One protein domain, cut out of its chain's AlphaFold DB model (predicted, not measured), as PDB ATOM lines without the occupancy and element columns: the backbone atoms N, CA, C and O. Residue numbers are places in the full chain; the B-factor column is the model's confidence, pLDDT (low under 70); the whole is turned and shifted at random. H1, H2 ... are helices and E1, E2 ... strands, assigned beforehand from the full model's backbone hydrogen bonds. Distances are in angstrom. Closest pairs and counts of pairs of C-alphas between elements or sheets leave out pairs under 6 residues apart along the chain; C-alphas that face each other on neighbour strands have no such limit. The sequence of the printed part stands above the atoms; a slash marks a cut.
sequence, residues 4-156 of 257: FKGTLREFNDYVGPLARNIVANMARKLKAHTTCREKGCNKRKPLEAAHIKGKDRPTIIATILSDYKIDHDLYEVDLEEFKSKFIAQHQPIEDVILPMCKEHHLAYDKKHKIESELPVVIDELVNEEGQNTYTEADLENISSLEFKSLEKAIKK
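What this domain is: This is residues 4 to 156 of the 257 residues of an uncharacterized protein of Myroides marinus (UniProt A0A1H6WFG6). Helix H2 runs through the middle, with one small group of parts toward each of its ends: toward its first residues H1, H3, H4 and a small three-strand sheet, toward its last residues a two-strand sheet, E2 and E5, layered between H2 and H5. H6 runs back alongside H2, set off from it, after a long link whose residues 125 to 131 stick out. The printed part has 153 residues, in the order E1 H1 H2 E2 H3 E3 E4 H4 E5 H5 H6, six named helices and five named strands, class mixed. The sheets, ordered E1 - E4 - E3 and E2 - E5, are antiparallel. The whole is compact, with a radius of gyration of the C-alphas of 16.6 A and spans of 49 by 38 by 25 A.

How they stand to each other: Look first at E4, residues 74 to 78, the inner strand between E1, residues 4 to 6, and E3, residues 69 to 71. N 4 and O 77 are 2.9 A apart, within hydrogen-bond range; E3 and E4 form a hairpin, with N 70 and O 74 at 2.9 A. H1, residues 8 to 14, and H3, residues 57 to 66, only graze this sheet, and only just touch each other, with 3 pairs of C-alphas within 8 A, Leu 8 and Ala 62 closest at 7.0 A. H3 touches H4, residues 79 to 89, at a steep tilt of 59 degrees, opposite ways, the C-alphas of Ile 64 and Lys 85 closest at 7.0 A. H2, residues 16 to 32, touches H4 with residues 19 to 23 alone; the closest C-alphas, of Ile 22 and Ile 87, are 7.7 A apart. In the other sheet, E2, residues 48 to 51, pairs with E5, residues 97 to 100, N 48 and O 100 lying 2.7 A apart. The closest C-alphas of H2 and E2 are those of Ala 27 and Ala 49, 6.3 A; those of E2 and H5, residues 102 to 112, are Ala 50 and His 105, 6.0 A. H6, residues 136 to 154, touches no helix but is near H2. Every O i to N i+4 pair is within hydrogen-bond range in H1, H3, H4, H5 and H6, and 11 of 13 in H2.

Where its parts are: Find C-alpha 4 at (179.598, 132.922, 247.516), where E1 begins. H2 starts at (171.232, 140.126, 242.984) and spans 24.5 A, with a kink of 28 degrees near residue 26. H6 spans 25.8 A and ends at C-alpha 154, (176.231, 128.248, 241.223).

The domain as a whole: The C-alphas farthest apart, of His 72 and Glu 129, are 52.3 A apart. The printed part has no cut. The long links are H2 to E2 and H5 to H6, and residues 115 to 156 have pLDDT under 70.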
ATOM      1  N   PHE A   4     179.195 132.103 248.651       92.62
ATOM      2  CA  PHE A   4     179.598 132.922 247.516       92.62
ATOM      3  C   PHE A   4     181.036 133.387 247.718       92.62
ATOM      4  O   PHE A   4     181.358 133.926 248.774       92.62
ATOM      5  N   LYS A   5     181.868 133.237 246.685       94.56
ATOM      6  CA  LYS A   5     183.206 133.821 246.618       94.56
ATOM      7  C   LYS A   5     183.384 134.525 245.283       94.56
ATOM      8  O   LYS A   5     183.353 133.870 244.244       94.56
ATOM      9  N   GLY A   6     183.569 135.837 245.310       91.62
ATOM     10  CA  GLY A   6     183.647 136.632 244.090       91.62
ATOM     11  C   GLY A   6     183.587 138.127 244.353       91.62
ATOM     12  O   GLY A   6     183.665 138.591 245.491       91.62
ATOM     13  N   THR A   7     183.460 138.884 243.276       91.88
ATOM     14  CA  THR A   7     183.382 140.343 243.296       91.88
ATOM     15  C   THR A   7     181.971 140.845 243.587       91.88
ATOM     16  O   THR A   7     180.982 140.134 243.406       91.88
ATOM     17  N   LEU A   8     181.847 142.120 243.976       88.75
ATOM     18  CA  LEU A   8     180.541 142.774 244.138       88.75
ATOM     19  C   LEU A   8     179.717 142.734 242.840       88.75
ATOM     20  O   LEU A   8     178.494 142.606 242.881       88.75
ATOM     21  N   ARG A   9     180.377 142.830 241.680       86.19
ATOM     22  CA  ARG A   9     179.720 142.716 240.375       86.19
ATOM     23  C   ARG A   9     179.126 141.323 240.180       86.19
ATOM     24  O   ARG A   9     177.936 141.217 239.920       86.19
ATOM     25  N   GLU A  10     179.924 140.277 240.374       84.75
ATOM     26  CA  GLU A  10     179.461 138.889 240.256       84.75
ATOM     27  C   GLU A  10     178.350 138.581 241.265       84.75
ATOM     28  O   GLU A  10     177.377 137.909 240.932       84.75
ATOM     29  N   PHE A  11     178.429 139.129 242.479       91.38
ATOM     30  CA  PHE A  11     177.350 138.984 243.451       91.38
ATOM     31  C   PHE A  11     176.045 139.586 242.924       91.38
ATOM     32  O   PHE A  11     174.998 138.947 242.986       91.38
ATOM     33  N   ASN A  12     176.091 140.801 242.378       85.56
ATOM     34  CA  ASN A  12     174.911 141.440 241.801       85.56
ATOM     35  C   ASN A  12     174.380 140.690 240.570       85.56
ATOM     36  O   ASN A  12     173.165 140.582 240.424       85.56
ATOM     37  N   ASP A  13     175.260 140.136 239.734       81.31
ATOM     38  CA  ASP A  13     174.873 139.397 238.528       81.31
ATOM     39  C   ASP A  13     174.213 138.045 238.870       81.31
ATOM     40  O   ASP A  13     173.203 137.677 238.264       81.31
ATOM     41  N   TYR A  14     174.736 137.314 239.863       82.50
ATOM     42  CA  TYR A  14     174.287 135.949 240.179       82.50
ATOM     43  C   TYR A  14     173.327 135.857 241.374       82.50
ATOM     44  O   TYR A  14     172.388 135.063 241.348       82.50
ATOM     45  N   VAL A  15     173.534 136.660 242.419       85.31
ATOM     46  CA  VAL A  15     172.740 136.644 243.667       85.31
ATOM     47  C   VAL A  15     171.782 137.839 243.743       85.31
ATOM     48  O   VAL A  15     170.714 137.747 244.351       85.31
ATOM     49  N   GLY A  16     172.097 138.947 243.071       82.94
ATOM     50  CA  GLY A  16     171.232 140.126 242.984       82.94
ATOM     51  C   GLY A  16     169.789 139.835 242.534       82.94
ATOM     52  O   GLY A  16     168.872 140.406 243.139       82.94
ATOM     53  N   PRO A  17     169.527 138.927 241.568       81.81
ATOM     54  CA  PRO A  17     168.163 138.525 241.213       81.81
ATOM     55  C   PRO A  17     167.377 137.916 242.384       81.81
ATOM     56  O   PRO A  17     166.204 138.238 242.575       81.81
ATOM     57  N   LEU A  18     168.024 137.101 243.225       80.50
ATOM     58  CA  LEU A  18     167.403 136.539 244.427       80.50
ATOM     59  C   LEU A  18     167.086 137.636 245.449       80.50
ATOM     60  O   LEU A  18     165.980 137.692 245.987       80.50
ATOM     61  N   ALA A  19     168.042 138.537 245.691       85.19
ATOM     62  CA  ALA A  19     167.853 139.670 246.593       85.19
ATOM     63  C   ALA A  19     166.671 140.552 246.143       85.19
ATOM     64  O   ALA A  19     165.846 140.952 246.964       85.19
ATOM     65  N   ARG A  20     166.519 140.780 244.830       83.12
ATOM     66  CA  ARG A  20     165.352 141.463 244.248       83.12
ATOM     67  C   ARG A  20     164.042 140.744 244.579       83.12
ATOM     68  O   ARG A  20     163.098 141.401 245.018       83.12
ATOM     69  N   ASN A  21     163.979 139.425 244.391       79.50
ATOM     70  CA  ASN A  21     162.777 138.634 244.678       79.50
ATOM     71  C   ASN A  21     162.381 138.706 246.159       79.50
ATOM     72  O   ASN A  21     161.198 138.865 246.470       79.50
ATOM     73  N   ILE A  22     163.359 138.657 247.070       83.44
ATOM     74  CA  ILE A  22     163.129 138.795 248.517       83.44
ATOM     75  C   ILE A  22     162.445 140.132 248.825       83.44
ATOM     76  O   ILE A  22     161.368 140.141 249.423       83.44
ATOM     77  N   VAL A  23     163.010 141.253 248.362       85.38
ATOM     78  CA  VAL A  23     162.421 142.581 248.605       85.38
ATOM     79  C   VAL A  23     161.045 142.704 247.961       85.38
ATOM     80  O   VAL A  23     160.109 143.196 248.594       85.38
ATOM     81  N   ALA A  24     160.888 142.228 246.722       82.12
ATOM     82  CA  ALA A  24     159.608 142.262 246.025       82.12
ATOM     83  C   ALA A  24     158.523 141.524 246.821       82.12
ATOM     84  O   ALA A  24     157.428 142.061 246.989       82.12
ATOM     85  N   ASN A  25     158.839 140.342 247.362       80.06
ATOM     86  CA  ASN A  25     157.950 139.570 248.229       80.06
ATOM     87  C   ASN A  25     157.596 140.331 249.515       80.06
ATOM     88  O   ASN A  25     156.415 140.429 249.854       80.06
ATOM     89  N   MET A  26     158.585 140.912 250.201       84.31
ATOM     90  CA  MET A  26     158.363 141.697 251.425       84.31
ATOM     91  C   MET A  26     157.449 142.901 251.161       84.31
ATOM     92  O   MET A  26     156.475 143.128 251.882       84.31
ATOM     93  N   ALA A  27     157.695 143.626 250.069       86.38
ATOM     94  CA  ALA A  27     156.926 144.804 249.691       86.38
ATOM     95  C   ALA A  27     155.478 144.487 249.274       86.38
ATOM     96  O   ALA A  27     154.631 145.379 249.307       86.38
ATOM     97  N   ARG A  28     155.137 143.245 248.891       82.50
ATOM     98  CA  ARG A  28     153.749 142.888 248.526       82.50
ATOM     99  C   ARG A  28     152.771 143.129 249.671       82.50
ATOM    100  O   ARG A  28     151.720 143.719 249.430       82.50
ATOM    101  N   LYS A  29     153.120 142.710 250.895       79.81
ATOM    102  CA  LYS A  29     152.262 142.891 252.082       79.81
ATOM    103  C   LYS A  29     151.997 144.376 252.337       79.81
ATOM    104  O   LYS A  29     150.846 144.769 252.506       79.81
ATOM    105  N   LEU A  30     153.043 145.201 252.240       84.00
ATOM    106  CA  LEU A  30     152.938 146.657 252.347       84.00
ATOM    107  C   LEU A  30     151.991 147.235 251.281       84.00
ATOM    108  O   LEU A  30     151.084 148.001 251.597       84.00
ATOM    109  N   LYS A  31     152.158 146.830 250.018       84.00
ATOM    110  CA  LYS A  31     151.370 147.337 248.884       84.00
ATOM    111  C   LYS A  31     149.900 146.898 248.892       84.00
ATOM    112  O   LYS A  31     149.060 147.613 248.353       84.00
ATOM    113  N   ALA A  32     149.569 145.746 249.475       80.19
ATOM    114  CA  ALA A  32     148.205 145.207 249.471       80.19
ATOM    115  C   ALA A  32     147.206 146.073 250.264       80.19
ATOM    116  O   ALA A  32     146.031 146.188 249.890       80.19
ATOM    117  N   HIS A  33     147.681 146.712 251.334       78.81
ATOM    118  CA  HIS A  33     146.844 147.421 252.306       78.81
ATOM    119  C   HIS A  33     147.095 148.933 252.337       78.81
ATOM    120  O   HIS A  33     146.765 149.589 253.320       78.81
ATOM    121  N   THR A  34     147.657 149.503 251.266       84.25
ATOM    122  CA  THR A  34     148.049 150.917 251.235       84.25
ATOM    123  C   THR A  34     147.704 151.605 249.914       84.25
ATOM    124  O   THR A  34     147.232 150.984 248.959       84.25
ATOM    125  N   THR A  35     147.926 152.915 249.872       89.12
ATOM    126  CA  THR A  35     147.878 153.745 248.666       89.12
ATOM    127  C   THR A  35     149.265 154.300 248.366       89.12
ATOM    128  O   THR A  35     150.201 154.145 249.150       89.12
ATOM    129  N   CYS A  36     149.409 154.954 247.217       89.62
ATOM    130  CA  CYS A  36     150.620 155.693 246.893       89.62
ATOM    131  C   CYS A  36     151.025 156.615 248.057       89.62
ATOM    132  O   CYS A  36     150.195 157.327 248.620       89.62
ATOM    133  N   ARG A  37     152.312 156.592 248.408       91.19
ATOM    134  CA  ARG A  37     152.882 157.363 249.517       91.19
ATOM    135  C   ARG A  37     152.928 158.872 249.258       91.19
ATOM    136  O   ARG A  37     153.043 159.637 250.213       91.19
ATOM    137  N   GLU A  38     152.871 159.296 247.997       92.56
ATOM    138  CA  GLU A  38     152.957 160.710 247.632       92.56
ATOM    139  C   GLU A  38     151.737 161.493 248.133       92.56
ATOM    140  O   GLU A  38     150.588 161.056 248.007       92.56
ATOM    141  N   LYS A  39     151.982 162.681 248.695       90.62
ATOM    142  CA  LYS A  39     150.934 163.497 249.309       90.62
ATOM    143  C   LYS A  39     149.892 163.908 248.263       90.62
ATOM    144  O   LYS A  39     150.218 164.521 247.255       90.62
ATOM    145  N   GLY A  40     148.622 163.613 248.538       88.75
ATOM    146  CA  GLY A  40     147.510 163.917 247.630       88.75
ATOM    147  C   GLY A  40     147.269 162.858 246.549       88.75
ATOM    148  O   GLY A  40     146.329 163.001 245.770       88.75
ATOM    149  N   CYS A  41     148.057 161.777 246.514       88.62
ATOM    150  CA  CYS A  41     147.813 160.646 245.630       88.62
ATOM    151  C   CYS A  41     147.088 159.508 246.362       88.62
ATOM    152  O   CYS A  41     147.630 158.902 247.278       88.62
ATOM    153  N   ASN A  42     145.894 159.147 245.889       88.56
ATOM    154  CA  ASN A  42     145.095 158.051 246.457       88.56
ATOM    155  C   ASN A  42     145.081 156.790 245.568       88.56
ATOM    156  O   ASN A  42     144.216 155.927 245.719       88.56
ATOM    157  N   LYS A  43     146.011 156.672 244.606       86.50
ATOM    158  CA  LYS A  43     146.104 155.493 243.724       86.50
ATOM    159  C   LYS A  43     146.412 154.248 244.565       86.50
ATOM    160  O   LYS A  43     147.354 154.259 245.354       86.50
ATOM    161  N   ARG A  44     145.628 153.179 244.379       76.25
ATOM    162  CA  ARG A  44     145.737 151.927 245.154       76.25
ATOM    163  C   ARG A  44     146.442 150.791 244.405       76.25
ATOM    164  O   ARG A  44     147.129 150.002 245.037       76.25
ATOM    165  N   LYS A  45     146.287 150.692 243.080       75.56
ATOM    166  CA  LYS A  45     146.970 149.709 242.215       75.56
ATOM    167  C   LYS A  45     147.147 150.270 240.788       75.56
ATOM    168  O   LYS A  45     146.291 151.054 240.374       75.56
ATOM    169  N   PRO A  46     148.187 149.862 240.034       77.00
ATOM    170  CA  PRO A  46     149.368 149.126 240.494       77.00
ATOM    171  C   PRO A  46     150.315 150.035 241.301       77.00
ATOM    172  O   PRO A  46     150.491 151.212 240.975       77.00
ATOM    173  N   LEU A  47     150.902 149.489 242.371       83.62
ATOM    174  CA  LEU A  47     151.942 150.148 243.165       83.62
ATOM    175  C   LEU A  47     153.288 149.444 242.945       83.62
ATOM    176  O   LEU A  47     153.386 148.212 242.955       83.62
ATOM    177  N   GLU A  48     154.327 150.245 242.784       86.69
ATOM    178  CA  GLU A  48     155.726 149.856 242.693       86.69
ATOM    179  C   GLU A  48     156.403 150.033 244.060       86.69
ATOM    180  O   GLU A  48     155.912 150.755 244.932       86.69
ATOM    181  N   ALA A  49     157.498 149.303 244.270       88.00
ATOM    182  CA  ALA A  49     158.265 149.307 245.509       88.00
ATOM    183  C   ALA A  49     159.523 150.165 245.316       88.00
ATOM    184  O   ALA A  49     160.583 149.641 244.976       88.00
ATOM    185  N   ALA A  50     159.379 151.478 245.485       89.00
ATOM    186  CA  ALA A  50     160.493 152.409 245.364       89.00
ATOM    187  C   ALA A  50     161.405 152.284 246.586       89.00
ATOM    188  O   ALA A  50     160.908 152.348 247.709       89.00
ATOM    189  N   HIS A  51     162.716 152.129 246.407       89.75
ATOM    190  CA  HIS A  51     163.631 152.163 247.552       89.75
ATOM    191  C   HIS A  51     163.853 153.602 248.013       89.75
ATOM    192  O   HIS A  51     163.983 154.517 247.201       89.75
ATOM    193  N   ILE A  52     163.946 153.803 249.324       89.69
ATOM    194  CA  ILE A  52     164.390 155.076 249.884       89.69
ATOM    195  C   ILE A  52     165.855 155.295 249.494       89.69
ATOM    196  O   ILE A  52     166.676 154.383 249.584       89.69
ATOM    197  N   LYS A  53     166.203 156.518 249.084       85.56
ATOM    198  CA  LYS A  53     167.583 156.895 248.746       85.56
ATOM    199  C   LYS A  53     168.574 156.458 249.837       85.56
ATOM    200  O   LYS A  53     168.392 156.802 251.004       85.56
ATOM    201  N   GLY A  54     169.657 155.787 249.433       82.88
ATOM    202  CA  GLY A  54     170.705 155.295 250.338       82.88
ATOM    203  C   GLY A  54     170.342 153.990 251.050       82.88
ATOM    204  O   GLY A  54     171.141 153.470 251.821       82.88
ATOM    205  N   LYS A  55     169.145 153.463 250.784       88.44
ATOM    206  CA  LYS A  55     168.694 152.125 251.164       88.44
ATOM    207  C   LYS A  55     168.290 151.321 249.928       88.44
ATOM    208  O   LYS A  55     167.462 150.423 250.008       88.44
ATOM    209  N   ASP A  56     168.828 151.681 248.768       87.06
ATOM    210  CA  ASP A  56     168.683 150.887 247.558       87.06
ATOM    211  C   ASP A  56     169.388 149.536 247.712       87.06
ATOM    212  O   ASP A  56     170.344 149.377 248.479       87.06
ATOM    213  N   ARG A  57     168.886 148.545 246.974       89.44
ATOM    214  CA  ARG A  57     169.382 147.172 247.053       89.44
ATOM    215  C   ARG A  57     170.902 147.081 246.836       89.44
ATOM    216  O   ARG A  57     171.533 146.427 247.666       89.44
ATOM    217  N   PRO A  58     171.516 147.712 245.812       88.00
ATOM    218  CA  PRO A  58     172.968 147.676 245.635       88.00
ATOM    219  C   PRO A  58     173.734 148.231 246.839       88.00
ATOM    220  O   PRO A  58     174.710 147.617 247.269       88.00
ATOM    221  N   THR A  59     173.269 149.336 247.431       89.00
ATOM    222  CA  THR A  59     173.881 149.922 248.633       89.00
ATOM    223  C   THR A  59     173.791 148.984 249.836       89.00
ATOM    224  O   THR A  59     174.788 148.781 250.533       89.00
ATOM    225  N   ILE A  60     172.631 148.360 250.069       92.31
ATOM    226  CA  ILE A  60     172.457 147.395 251.167       92.31
ATOM    227  C   ILE A  60     173.337 146.157 250.945       92.31
ATOM    228  O   ILE A  60     174.011 145.718 251.875       92.31
ATOM    229  N   ILE A  61     173.382 145.626 249.717       93.25
ATOM    230  CA  ILE A  61     174.257 144.502 249.352       93.25
ATOM    231  C   ILE A  61     175.717 144.856 249.636       93.25
ATOM    232  O   ILE A  61     176.392 144.112 250.342       93.25
ATOM    233  N   ALA A  62     176.194 145.994 249.128       91.44
ATOM    234  CA  ALA A  62     177.573 146.430 249.319       91.44
ATOM    235  C   ALA A  62     177.912 146.617 250.805       91.44
ATOM    236  O   ALA A  62     178.988 146.217 251.244       91.44
ATOM    237  N   THR A  63     176.976 147.164 251.587       93.94
ATOM    238  CA  THR A  63     177.133 147.337 253.037       93.94
ATOM    239  C   THR A  63     177.290 145.990 253.735       93.94
ATOM    240  O   THR A  63     178.246 145.806 254.480       93.94
ATOM    241  N   ILE A  64     176.410 145.023 253.460       95.12
ATOM    242  CA  ILE A  64     176.492 143.689 254.069       95.12
ATOM    243  C   ILE A  64     177.786 142.987 253.661       95.12
ATOM    244  O   ILE A  64     178.475 142.449 254.518       95.12
ATOM    245  N   LEU A  65     178.133 143.007 252.370       94.56
ATOM    246  CA  LEU A  65     179.334 142.343 251.865       94.56
ATOM    247  C   LEU A  65     180.624 142.955 252.412       94.56
ATOM    248  O   LEU A  65     181.612 142.239 252.524       94.56
ATOM    249  N   SER A  66     180.628 144.235 252.789       93.31
ATOM    250  CA  SER A  66     181.819 144.879 253.352       93.31
ATOM    251  C   SER A  66     182.348 144.186 254.619       93.31
ATOM    252  O   SER A  66     183.565 144.135 254.799       93.31
ATOM    253  N   ASP A  67     181.471 143.551 255.409       93.88
ATOM    254  CA  ASP A  67     181.838 142.736 256.580       93.88
ATOM    255  C   ASP A  67     182.588 141.441 256.205       93.88
ATOM    256  O   ASP A  67     183.250 140.838 257.046       93.88
ATOM    257  N   TYR A  68     182.473 141.003 254.950       94.44
ATOM    258  CA  TYR A  68     182.967 139.721 254.427       94.44
ATOM    259  C   TYR A  68     184.065 139.903 253.374       94.44
ATOM    260  O   TYR A  68     184.315 139.027 252.538       94.44
ATOM    261  N   LYS A  69     184.694 141.078 253.364       93.81
ATOM    262  CA  LYS A  69     185.764 141.406 252.432       93.81
ATOM    263  C   LYS A  69     187.030 140.631 252.798       93.81
ATOM    264  O   LYS A  69     187.546 140.772 253.904       93.81
ATOM    265  N   ILE A  70     187.542 139.844 251.855       93.06
ATOM    266  CA  ILE A  70     188.771 139.052 252.027       93.06
ATOM    267  C   ILE A  70     189.963 139.627 251.252       93.06
ATOM    268  O   ILE A  70     191.104 139.355 251.612       93.06
ATOM    269  N   ASP A  71     189.713 140.441 250.221       87.00
ATOM    270  CA  ASP A  71     190.732 141.185 249.466       87.00
ATOM    271  C   ASP A  71     190.112 142.447 248.825       87.00
ATOM    272  O   ASP A  71     188.912 142.687 248.967       87.00
ATOM    273  N   HIS A  72     190.901 143.263 248.113       80.06
ATOM    274  CA  HIS A  72     190.539 144.565 247.539       80.06
ATOM    275  C   HIS A  72     189.161 144.597 246.858       80.06
ATOM    276  O   HIS A  72     188.414 145.545 247.094       80.06
ATOM    277  N   ASP A  73     188.791 143.557 246.109       88.50
ATOM    278  CA  ASP A  73     187.480 143.431 245.452       88.50
ATOM    279  C   ASP A  73     186.855 142.038 245.602       88.50
ATOM    280  O   ASP A  73     185.939 141.690 244.859       88.50
ATOM    281  N   LEU A  74     187.340 141.235 246.551       88.81
ATOM    282  CA  LEU A  74     186.897 139.858 246.735       88.81
ATOM    283  C   LEU A  74     186.170 139.700 248.069       88.81
ATOM    284  O   LEU A  74     186.671 140.108 249.119       88.81
ATOM    285  N   TYR A  75     185.001 139.073 248.011       93.31
ATOM    286  CA  TYR A  75     184.117 138.835 249.145       93.31
ATOM    287  C   TYR A  75     183.861 137.339 249.284       93.31
ATOM    288  O   TYR A  75     183.738 136.643 248.272       93.31
ATOM    289  N   GLU A  76     183.766 136.854 250.519       94.31
ATOM    290  CA  GLU A  76     183.431 135.462 250.821       94.31
ATOM    291  C   GLU A  76     182.363 135.406 251.912       94.31
ATOM    292  O   GLU A  76     182.639 135.706 253.069       94.31
ATOM    293  N   VAL A  77     181.132 135.053 251.539       94.12
ATOM    294  CA  VAL A  77     179.972 135.109 252.439       94.12
ATOM    295  C   VAL A  77     179.127 133.847 252.336       94.12
ATOM    296  O   VAL A  77     178.888 133.324 251.244       94.12
ATOM    297  N   ASP A  78     178.639 133.370 253.478       94.44
ATOM    298  CA  ASP A  78     177.601 132.348 253.514       94.44
ATOM    299  C   ASP A  78     176.257 132.929 253.041       94.44
ATOM    300  O   ASP A  78     175.815 133.987 253.494       94.44
ATOM    301  N   LEU A  79     175.590 132.254 252.101       89.88
ATOM    302  CA  LEU A  79     174.371 132.785 251.487       89.88
ATOM    303  C   LEU A  79     173.160 132.799 252.431       89.88
ATOM    304  O   LEU A  79     172.270 133.634 252.244       89.88
ATOM    305  N   GLU A  80     173.098 131.919 253.434       89.44
ATOM    306  CA  GLU A  80     172.041 131.970 254.454       89.44
ATOM    307  C   GLU A  80     172.275 133.138 255.411       89.44
ATOM    308  O   GLU A  80     171.339 133.883 255.722       89.44
ATOM    309  N   GLU A  81     173.528 133.357 255.810       92.62
ATOM    310  CA  GLU A  81     173.919 134.498 256.633       92.62
ATOM    311  C   GLU A  81     173.651 135.828 255.915       92.62
ATOM    312  O   GLU A  81     172.994 136.716 256.472       92.62
ATOM    313  N   PHE A  82     174.060 135.939 254.644       94.81
ATOM    314  CA  PHE A  82     173.736 137.088 253.800       94.81
ATOM    315  C   PHE A  82     172.225 137.314 253.738       94.81
ATOM    316  O   PHE A  82     171.765 138.431 253.969       94.81
ATOM    317  N   LYS A  83     171.437 136.266 253.456       90.06
ATOM    318  CA  LYS A  83     169.972 136.363 253.360       90.06
ATOM    319  C   LYS A  83     169.367 136.893 254.658       90.06
ATOM    320  O   LYS A  83     168.506 137.770 254.608       90.06
ATOM    321  N   SER A  84     169.823 136.385 255.800       91.38
ATOM    322  CA  SER A  84     169.366 136.818 257.122       91.38
ATOM    323  C   SER A  84     169.663 138.302 257.362       91.38
ATOM    324  O   SER A  84     168.747 139.083 257.636       91.38
ATOM    325  N   LYS A  85     170.918 138.728 257.149       93.94
ATOM    326  CA  LYS A  85     171.323 140.139 257.266       93.94
ATOM    327  C   LYS A  85     170.569 141.039 256.288       93.94
ATOM    328  O   LYS A  85     170.156 142.139 256.648       93.94
ATOM    329  N   PHE A  86     170.353 140.567 255.065       94.56
ATOM    330  CA  PHE A  86     169.643 141.301 254.027       94.56
ATOM    331  C   PHE A  86     168.179 141.527 254.401       94.56
ATOM    332  O   PHE A  86     167.704 142.656 254.309       94.56
ATOM    333  N   ILE A  87     167.478 140.501 254.897       89.62
ATOM    334  CA  ILE A  87     166.105 140.642 255.406       89.62
ATOM    335  C   ILE A  87     166.066 141.610 256.592       89.62
ATOM    336  O   ILE A  87     165.199 142.481 256.624       89.62
ATOM    337  N   ALA A  88     167.014 141.506 257.528       92.75
ATOM    338  CA  ALA A  88     167.076 142.386 258.694       92.75
ATOM    339  C   ALA A  88     167.255 143.866 258.309       92.75
ATOM    340  O   ALA A  88     166.573 144.727 258.855       92.75
ATOM    341  N   GLN A  89     168.100 144.170 257.316       93.00
ATOM    342  CA  GLN A  89     168.271 145.534 256.786       93.00
ATOM    343  C   GLN A  89     167.017 146.073 256.072       93.00
ATOM    344  O   GLN A  89     166.867 147.283 255.909       93.00
ATOM    345  N   HIS A  90     166.108 145.184 255.664       92.75
ATOM    346  CA  HIS A  90     164.816 145.525 255.069       92.75
ATOM    347  C   HIS A  90     163.671 145.557 256.091       92.75
ATOM    348  O   HIS A  90     162.511 145.643 255.692       92.75
ATOM    349  N   GLN A  91     163.961 145.453 257.393       90.38
ATOM    350  CA  GLN A  91     162.959 145.492 258.454       90.38
ATOM    351  C   GLN A  91     163.133 146.725 259.361       90.38
ATOM    352  O   GLN A  91     164.242 146.984 259.828       90.38
ATOM    353  N   PRO A  92     162.044 147.462 259.660       91.38
ATOM    354  CA  PRO A  92     160.707 147.334 259.064       91.38
ATOM    355  C   PRO A  92     160.700 147.786 257.587       91.38
ATOM    356  O   PRO A  92     161.448 148.680 257.191       91.38
ATOM    357  N   ILE A  93     159.871 147.152 256.748       89.62
ATOM    358  CA  ILE A  93     159.911 147.343 255.282       89.62
ATOM    359  C   ILE A  93     159.502 148.760 254.866       89.62
ATOM    360  O   ILE A  93     159.959 149.276 253.849       89.62
ATOM    361  N   GLU A  94     158.692 149.416 255.689       89.19
ATOM    362  CA  GLU A  94     158.216 150.788 255.537       89.19
ATOM    363  C   GLU A  94     159.344 151.827 255.628       89.19
ATOM    364  O   GLU A  94     159.226 152.915 255.059       89.19
ATOM    365  N   ASP A  95     160.446 151.485 256.299       89.56
ATOM    366  CA  ASP A  95     161.609 152.362 256.464       89.56
ATOM    367  C   ASP A  95     162.594 152.255 255.296       89.56
ATOM    368  O   ASP A  95     163.645 152.902 255.309       89.56
ATOM    369  N   VAL A  96     162.296 151.403 254.316       90.94
ATOM    370  CA  VAL A  96     163.198 151.044 253.214       90.94
ATOM    371  C   VAL A  96     162.487 151.164 251.873       90.94
ATOM    372  O   VAL A  96     163.096 151.601 250.899       90.94
ATOM    373  N   ILE A  97     161.191 150.847 251.828       91.88
ATOM    374  CA  ILE A  97     160.362 150.859 250.626       91.88
ATOM    375  C   ILE A  97     159.216 151.863 250.753       91.88
ATOM    376  O   ILE A  97     158.433 151.845 251.701       91.88
ATOM    377  N   LEU A  98     159.053 152.682 249.718       91.62
ATOM    378  CA  LEU A  98     157.914 153.564 249.523       91.62
ATOM    379  C   LEU A  98     156.969 152.946 248.477       91.62
ATOM    380  O   LEU A  98     157.348 152.797 247.312       91.62
ATOM    381  N   PRO A  99     155.722 152.605 248.845       90.94
ATOM    382  CA  PRO A  99     154.731 152.153 247.881       90.94
ATOM    383  C   PRO A  99     154.291 153.350 247.028       90.94
ATOM    384  O   PRO A  99     153.662 154.286 247.525       90.94
ATOM    385  N   MET A 100     154.630 153.356 245.741       89.56
ATOM    386  CA  MET A 100     154.356 154.488 244.846       89.56
ATOM    387  C   MET A 100     153.677 154.039 243.559       89.56
ATOM    388  O   MET A 100     153.918 152.943 243.073       89.56
ATOM    389  N   CYS A 101     152.822 154.880 242.974       87.50
ATOM    390  CA  CYS A 101     152.428 154.654 241.587       87.50
ATOM    391  C   CYS A 101     153.627 154.946 240.669       87.50
ATOM    392  O   CYS A 101     154.503 155.736 241.024       87.50
ATOM    393  N   LYS A 102     153.628 154.361 239.472       84.69
ATOM    394  CA  LYS A 102     154.710 154.503 238.488       84.69
ATOM    395  C   LYS A 102     155.144 155.954 238.239       84.69
ATOM    396  O   LYS A 102     156.330 156.249 238.181       84.69
ATOM    397  N   GLU A 103     154.189 156.876 238.123       87.94
ATOM    398  CA  GLU A 103     154.464 158.307 237.906       87.94
ATOM    399  C   GLU A 103     155.280 158.921 239.054       87.94
ATOM    400  O   GLU A 103     156.283 159.594 238.814       87.94
ATOM    401  N   HIS A 104     154.872 158.669 240.301       91.25
ATOM    402  CA  HIS A 104     155.557 159.205 241.477       91.25
ATOM    403  C   HIS A 104     156.872 158.485 241.759       91.25
ATOM    404  O   HIS A 104     157.822 159.135 242.182       91.25
ATOM    405  N   HIS A 105     156.963 157.188 241.458       89.38
ATOM    406  CA  HIS A 105     158.216 156.443 241.547       89.38
ATOM    407  C   HIS A 105     159.268 157.014 240.588       89.38
ATOM    408  O   HIS A 105     160.348 157.396 241.021       89.38
ATOM    409  N   LEU A 106     158.915 157.215 239.313       86.56
ATOM    410  CA  LEU A 106     159.813 157.838 238.333       86.56
ATOM    411  C   LEU A 106     160.235 159.256 238.747       86.56
ATOM    412  O   LEU A 106     161.392 159.644 238.571       86.56
ATOM    413  N   ALA A 107     159.307 160.045 239.298       88.19
ATOM    414  CA  ALA A 107     159.615 161.379 239.808       88.19
ATOM    415  C   ALA A 107     160.571 161.329 241.010       88.19
ATOM    416  O   ALA A 107     161.486 162.153 241.102       88.19
ATOM    417  N   TYR A 108     160.379 160.357 241.904       90.12
ATOM    418  CA  TYR A 108     161.241 160.108 243.051       90.12
ATOM    419  C   TYR A 108     162.658 159.731 242.605       90.12
ATOM    420  O   TYR A 108     163.613 160.414 242.982       90.12
ATOM    421  N   ASP A 109     162.795 158.737 241.729       86.50
ATOM    422  CA  ASP A 109     164.091 158.271 241.228       86.50
ATOM    423  C   ASP A 109     164.854 159.396 240.533       86.50
ATOM    424  O   ASP A 109     166.021 159.658 240.840       86.50
ATOM    425  N   LYS A 110     164.166 160.155 239.671       88.12
ATOM    426  CA  LYS A 110     164.744 161.316 238.986       88.12
ATOM    427  C   LYS A 110     165.215 162.387 239.969       88.12
ATOM    428  O   LYS A 110     166.300 162.942 239.799       88.12
ATOM    429  N   LYS A 111     164.417 162.689 240.998       90.50
ATOM    430  CA  LYS A 111     164.764 163.671 242.037       90.50
ATOM    431  C   LYS A 111     165.986 163.228 242.840       90.50
ATOM    432  O   LYS A 111     166.816 164.060 243.209       90.50
ATOM    433  N   HIS A 112     166.095 161.932 243.111       86.50
ATOM    434  CA  HIS A 112     167.140 161.368 243.956       86.50
ATOM    435  C   HIS A 112     168.359 160.844 243.185       86.50
ATOM    436  O   HIS A 112     169.341 160.481 243.834       86.50
ATOM    437  N   LYS A 113     168.340 160.921 241.844       83.06
ATOM    438  CA  LYS A 113     169.367 160.394 240.929       83.06
ATOM    439  C   LYS A 113     169.623 158.902 241.150       83.06
ATOM    440  O   LYS A 113     170.767 158.463 241.168       83.06
ATOM    441  N   ILE A 114     168.548 158.156 241.370       77.56
ATOM    442  CA  ILE A 114     168.597 156.703 241.497       77.56
ATOM    443  C   ILE A 114     168.655 156.147 240.074       77.56
ATOM    444  O   ILE A 114     167.808 156.482 239.243       77.56
ATOM    445  N   GLU A 115     169.687 155.363 239.767       64.00
ATOM    446  CA  GLU A 115     169.758 154.673 238.480       64.00
ATOM    447  C   GLU A 115     168.662 153.613 238.421       64.00
ATOM    448  O   GLU A 115     168.502 152.810 239.342       64.00
ATOM    449  N   SER A 116     167.883 153.622 237.338       54.16
ATOM    450  CA  SER A 116     166.822 152.641 237.160       54.16
ATOM    451  C   SER A 116     167.437 151.257 236.983       54.16
ATOM    452  O   SER A 116     168.087 150.978 235.971       54.16
ATOM    453  N   GLU A 117     167.181 150.360 237.922       54.59
ATOM    454  CA  GLU A 117     167.357 148.943 237.655       54.59
ATOM    455  C   GLU A 117     166.341 148.544 236.579       54.59
ATOM    456  O   GLU A 117     165.143 148.794 236.732       54.59
ATOM    457  N   LEU A 118     166.801 147.965 235.466       35.31
ATOM    458  CA  LEU A 118     165.923 147.580 234.360       35.31
ATOM    459  C   LEU A 118     164.690 146.803 234.878       35.31
ATOM    460  O   LEU A 118     164.819 145.887 235.713       35.31
ATOM    461  N   PRO A 119     163.475 147.137 234.406       37.41
ATOM    462  CA  PRO A 119     162.288 146.407 234.800       37.41
ATOM    463  C   PRO A 119     162.313 145.035 234.123       37.41
ATOM    464  O   PRO A 119     161.980 144.901 232.951       37.41
ATOM    465  N   VAL A 120     162.673 143.990 234.868       35.47
ATOM    466  CA  VAL A 120     162.187 142.647 234.546       35.47
ATOM    467  C   VAL A 120     160.725 142.605 234.972       35.47
ATOM    468  O   VAL A 120     160.412 142.681 236.166       35.47
ATOM    469  N   VAL A 121     159.846 142.558 233.974       35.69
ATOM    470  CA  VAL A 121     158.426 142.249 234.127       35.69
ATOM    471  C   VAL A 121     158.356 140.807 234.612       35.69
ATOM    472  O   VAL A 121     158.528 139.873 233.836       35.69
ATOM    473  N   ILE A 122     158.176 140.617 235.916       36.72
ATOM    474  CA  ILE A 122     157.555 139.386 236.385       36.72
ATOM    475  C   ILE A 122     156.082 139.644 236.101       36.72
ATOM    476  O   ILE A 122     155.492 140.486 236.781       36.72
ATOM    477  N   ASP A 123     155.537 139.038 235.044       33.69
ATOM    478  CA  ASP A 123     154.090 139.034 234.843       33.69
ATOM    479  C   ASP A 123     153.479 138.594 236.175       33.69
ATOM    480  O   ASP A 123     153.763 137.501 236.673       33.69
ATOM    481  N   GLU A 124     152.716 139.485 236.811       41.38
ATOM    482  CA  GLU A 124     151.840 139.099 237.907       41.38
ATOM    483  C   GLU A 124     150.875 138.081 237.292       41.38
ATOM    484  O   GLU A 124     149.922 138.465 236.621       41.38
ATOM    485  N   LEU A 125     151.168 136.782 237.417       36.09
ATOM    486  CA  LEU A 125     150.279 135.726 236.945       36.09
ATOM    487  C   LEU A 125     148.996 135.813 237.776       36.09
ATOM    488  O   LEU A 125     148.937 135.354 238.915       36.09
ATOM    489  N   VAL A 126     147.993 136.480 237.209       35.72
ATOM    490  CA  VAL A 126     146.658 136.641 237.779       35.72
ATOM    491  C   VAL A 126     145.955 135.287 237.678       35.72
ATOM    492  O   VAL A 126     145.795 134.761 236.578       35.72
ATOM    493  N   ASN A 127     145.549 134.702 238.804       42.16
ATOM    494  CA  ASN A 127     144.613 133.577 238.780       42.16
ATOM    495  C   ASN A 127     143.202 134.077 238.418       42.16
ATOM    496  O   ASN A 127     142.873 135.247 238.623       42.16
ATOM    497  N   GLU A 128     142.362 133.190 237.876       41.34
ATOM    498  CA  GLU A 128     141.036 133.509 237.310       41.34
ATOM    499  C   GLU A 128     140.065 134.197 238.300       41.34
ATOM    500  O   GLU A 128     139.069 134.782 237.885       41.34
ATOM    501  N   GLU A 129     140.382 134.208 239.600       46.38
ATOM    502  CA  GLU A 129     139.571 134.807 240.670       46.38
ATOM    503  C   GLU A 129     140.096 136.162 241.191       46.38
ATOM    504  O   GLU A 129     139.513 136.752 242.102       46.38
ATOM    505  N   GLY A 130     141.192 136.694 240.635       44.16
ATOM    506  CA  GLY A 130     141.706 138.024 240.998       44.16
ATOM    507  C   GLY A 130     142.222 138.149 242.442       44.16
ATOM    508  O   GLY A 130     142.396 139.268 242.942       44.16
ATOM    509  N   GLN A 131     142.484 137.026 243.118       39.50
ATOM    510  CA  GLN A 131     143.035 136.970 244.471       39.50
ATOM    511  C   GLN A 131     144.511 136.549 244.438       39.50
ATOM    512  O   GLN A 131     144.855 135.380 244.279       39.50
ATOM    513  N   ASN A 132     145.399 137.529 244.644       47.12
ATOM    514  CA  ASN A 132     146.835 137.313 244.838       47.12
ATOM    515  C   ASN A 132     147.107 136.735 246.232       47.12
ATOM    516  O   ASN A 132     147.417 137.486 247.160       47.12
ATOM    517  N   THR A 133     147.056 135.416 246.381       39.59
ATOM    518  CA  THR A 133     147.635 134.753 247.554       39.59
ATOM    519  C   THR A 133     148.372 133.493 247.131       39.59
ATOM    520  O   THR A 133     147.795 132.415 247.075       39.59
ATOM    521  N   TYR A 134     149.675 133.632 246.877       40.97
ATOM    522  CA  TYR A 134     150.595 132.541 247.180       40.97
ATOM    523  C   TYR A 134     150.525 132.326 248.694       40.97
ATOM    524  O   TYR A 134     150.719 133.274 249.463       40.97
ATOM    525  N   THR A 135     150.190 131.116 249.120       49.06
ATOM    526  CA  THR A 135     150.266 130.717 250.526       49.06
ATOM    527  C   THR A 135     151.726 130.755 251.000       49.06
ATOM    528  O   THR A 135     152.652 130.776 250.187       49.06
ATOM    529  N   GLU A 136     151.977 130.768 252.313       48.56
ATOM    530  CA  GLU A 136     153.354 130.656 252.832       48.56
ATOM    531  C   GLU A 136     154.058 129.398 252.297       48.56
ATOM    532  O   GLU A 136     155.232 129.464 251.945       48.56
ATOM    533  N   ALA A 137     153.310 128.310 252.093       49.94
ATOM    534  CA  ALA A 137     153.802 127.088 251.466       49.94
ATOM    535  C   ALA A 137     154.187 127.279 249.987       49.94
ATOM    536  O   ALA A 137     155.171 126.702 249.524       49.94
ATOM    537  N   ASP A 138     153.459 128.110 249.235       46.00
ATOM    538  CA  ASP A 138     153.816 128.435 247.850       46.00
ATOM    539  C   ASP A 138     155.083 129.296 247.789       46.00
ATOM    540  O   ASP A 138     155.932 129.094 246.924       46.00
ATOM    541  N   LEU A 139     155.249 130.227 248.733       45.72
ATOM    542  CA  LEU A 139     156.443 131.069 248.836       45.72
ATOM    543  C   LEU A 139     157.676 130.274 249.280       45.72
ATOM    544  O   LEU A 139     158.762 130.494 248.740       45.72
ATOM    545  N   GLU A 140     157.521 129.335 250.215       52.97
ATOM    546  CA  GLU A 140     158.578 128.392 250.591       52.97
ATOM    547  C   GLU A 140     158.939 127.472 249.427       52.97
ATOM    548  O   GLU A 140     160.122 127.274 249.148       52.97
ATOM    549  N   ASN A 141     157.948 126.978 248.681       52.25
ATOM    550  CA  ASN A 141     158.196 126.164 247.498       52.25
ATOM    551  C   ASN A 141     158.925 126.950 246.408       52.25
ATOM    552  O   ASN A 141     159.940 126.459 245.918       52.25
ATOM    553  N   ILE A 142     158.485 128.167 246.076       49.06
ATOM    554  CA  ILE A 142     159.154 129.036 245.095       49.06
ATOM    555  C   ILE A 142     160.567 129.369 245.567       49.06
ATOM    556  O   ILE A 142     161.513 129.153 244.816       49.06
ATOM    557  N   SER A 143     160.743 129.797 246.822       47.44
ATOM    558  CA  SER A 143     162.072 130.070 247.377       47.44
ATOM    559  C   SER A 143     162.955 128.827 247.333       47.44
ATOM    560  O   SER A 143     164.138 128.968 247.053       47.44
ATOM    561  N   SER A 144     162.424 127.630 247.600       53.94
ATOM    562  CA  SER A 144     163.196 126.383 247.559       53.94
ATOM    563  C   SER A 144     163.528 125.947 246.130       53.94
ATOM    564  O   SER A 144     164.609 125.419 245.893       53.94
ATOM    565  N   LEU A 145     162.629 126.172 245.169       55.41
ATOM    566  CA  LEU A 145     162.810 125.849 243.753       55.41
ATOM    567  C   LEU A 145     163.790 126.819 243.090       55.41
ATOM    568  O   LEU A 145     164.652 126.390 242.319       55.41
ATOM    569  N   GLU A 146     163.704 128.103 243.437       50.16
ATOM    570  CA  GLU A 146     164.656 129.136 243.040       50.16
ATOM    571  C   GLU A 146     166.014 128.892 243.695       50.16
ATOM    572  O   GLU A 146     167.005 128.879 242.977       50.16
ATOM    573  N   PHE A 147     166.082 128.580 245.000       47.12
ATOM    574  CA  PHE A 147     167.340 128.190 245.654       47.12
ATOM    575  C   PHE A 147     167.918 126.910 245.071       47.12
ATOM    576  O   PHE A 147     169.118 126.847 244.877       47.12
ATOM    577  N   LYS A 148     167.114 125.895 244.741       52.06
ATOM    578  CA  LYS A 148     167.608 124.685 244.068       52.06
ATOM    579  C   LYS A 148     168.106 124.989 242.661       52.06
ATOM    580  O   LYS A 148     169.079 124.383 242.227       52.06
ATOM    581  N   SER A 149     167.465 125.912 241.947       46.34
ATOM    582  CA  SER A 149     167.890 126.331 240.607       46.34
ATOM    583  C   SER A 149     169.151 127.191 240.646       46.34
ATOM    584  O   SER A 149     170.040 126.978 239.827       46.34
ATOM    585  N   LEU A 150     169.263 128.093 241.623       44.19
ATOM    586  CA  LEU A 150     170.448 128.899 241.914       44.19
ATOM    587  C   LEU A 150     171.582 128.044 242.441       44.19
ATOM    588  O   LEU A 150     172.682 128.162 241.932       44.19
ATOM    589  N   GLU A 151     171.321 127.126 243.370       47.88
ATOM    590  CA  GLU A 151     172.286 126.116 243.773       47.88
ATOM    591  C   GLU A 151     172.754 125.392 242.533       47.88
ATOM    592  O   GLU A 151     173.938 125.422 242.297       47.88
ATOM    593  N   LYS A 152     171.868 124.848 241.691       48.59
ATOM    594  CA  LYS A 152     172.220 124.148 240.443       48.59
ATOM    595  C   LYS A 152     172.954 125.029 239.416       48.59
ATOM    596  O   LYS A 152     173.653 124.477 238.569       48.59
ATOM    597  N   ALA A 153     172.803 126.352 239.473       42.62
ATOM    598  CA  ALA A 153     173.497 127.317 238.619       42.62
ATOM    599  C   ALA A 153     174.881 127.701 239.175       42.62
ATOM    600  O   ALA A 153     175.852 127.666 238.434       42.62
ATOM    601  N   ILE A 154     174.989 127.965 240.479       43.97
ATOM    602  CA  ILE A 154     176.231 128.248 241.223       43.97
ATOM    603  C   ILE A 154     177.107 126.985 241.302       43.97
ATOM    604  O   ILE A 154     178.325 127.043 241.187       43.97
ATOM    605  N   LYS A 155     176.473 125.813 241.401       48.38
ATOM    606  CA  LYS A 155     177.058 124.463 241.344       48.38
ATOM    607  C   LYS A 155     177.510 124.048 239.949       48.38
ATOM    608  O   LYS A 155     178.105 122.983 239.797       48.38
ATOM    609  N   LYS A 156     177.203 124.827 238.913       49.00
ATOM    610  CA  LYS A 156     177.757 124.620 237.578       49.00
ATOM    611  C   LYS A 156     178.982 125.512 237.436       49.00
ATOM    612  O   LYS A 156     178.913 126.559 236.806       49.00
TER     613      LYS A 156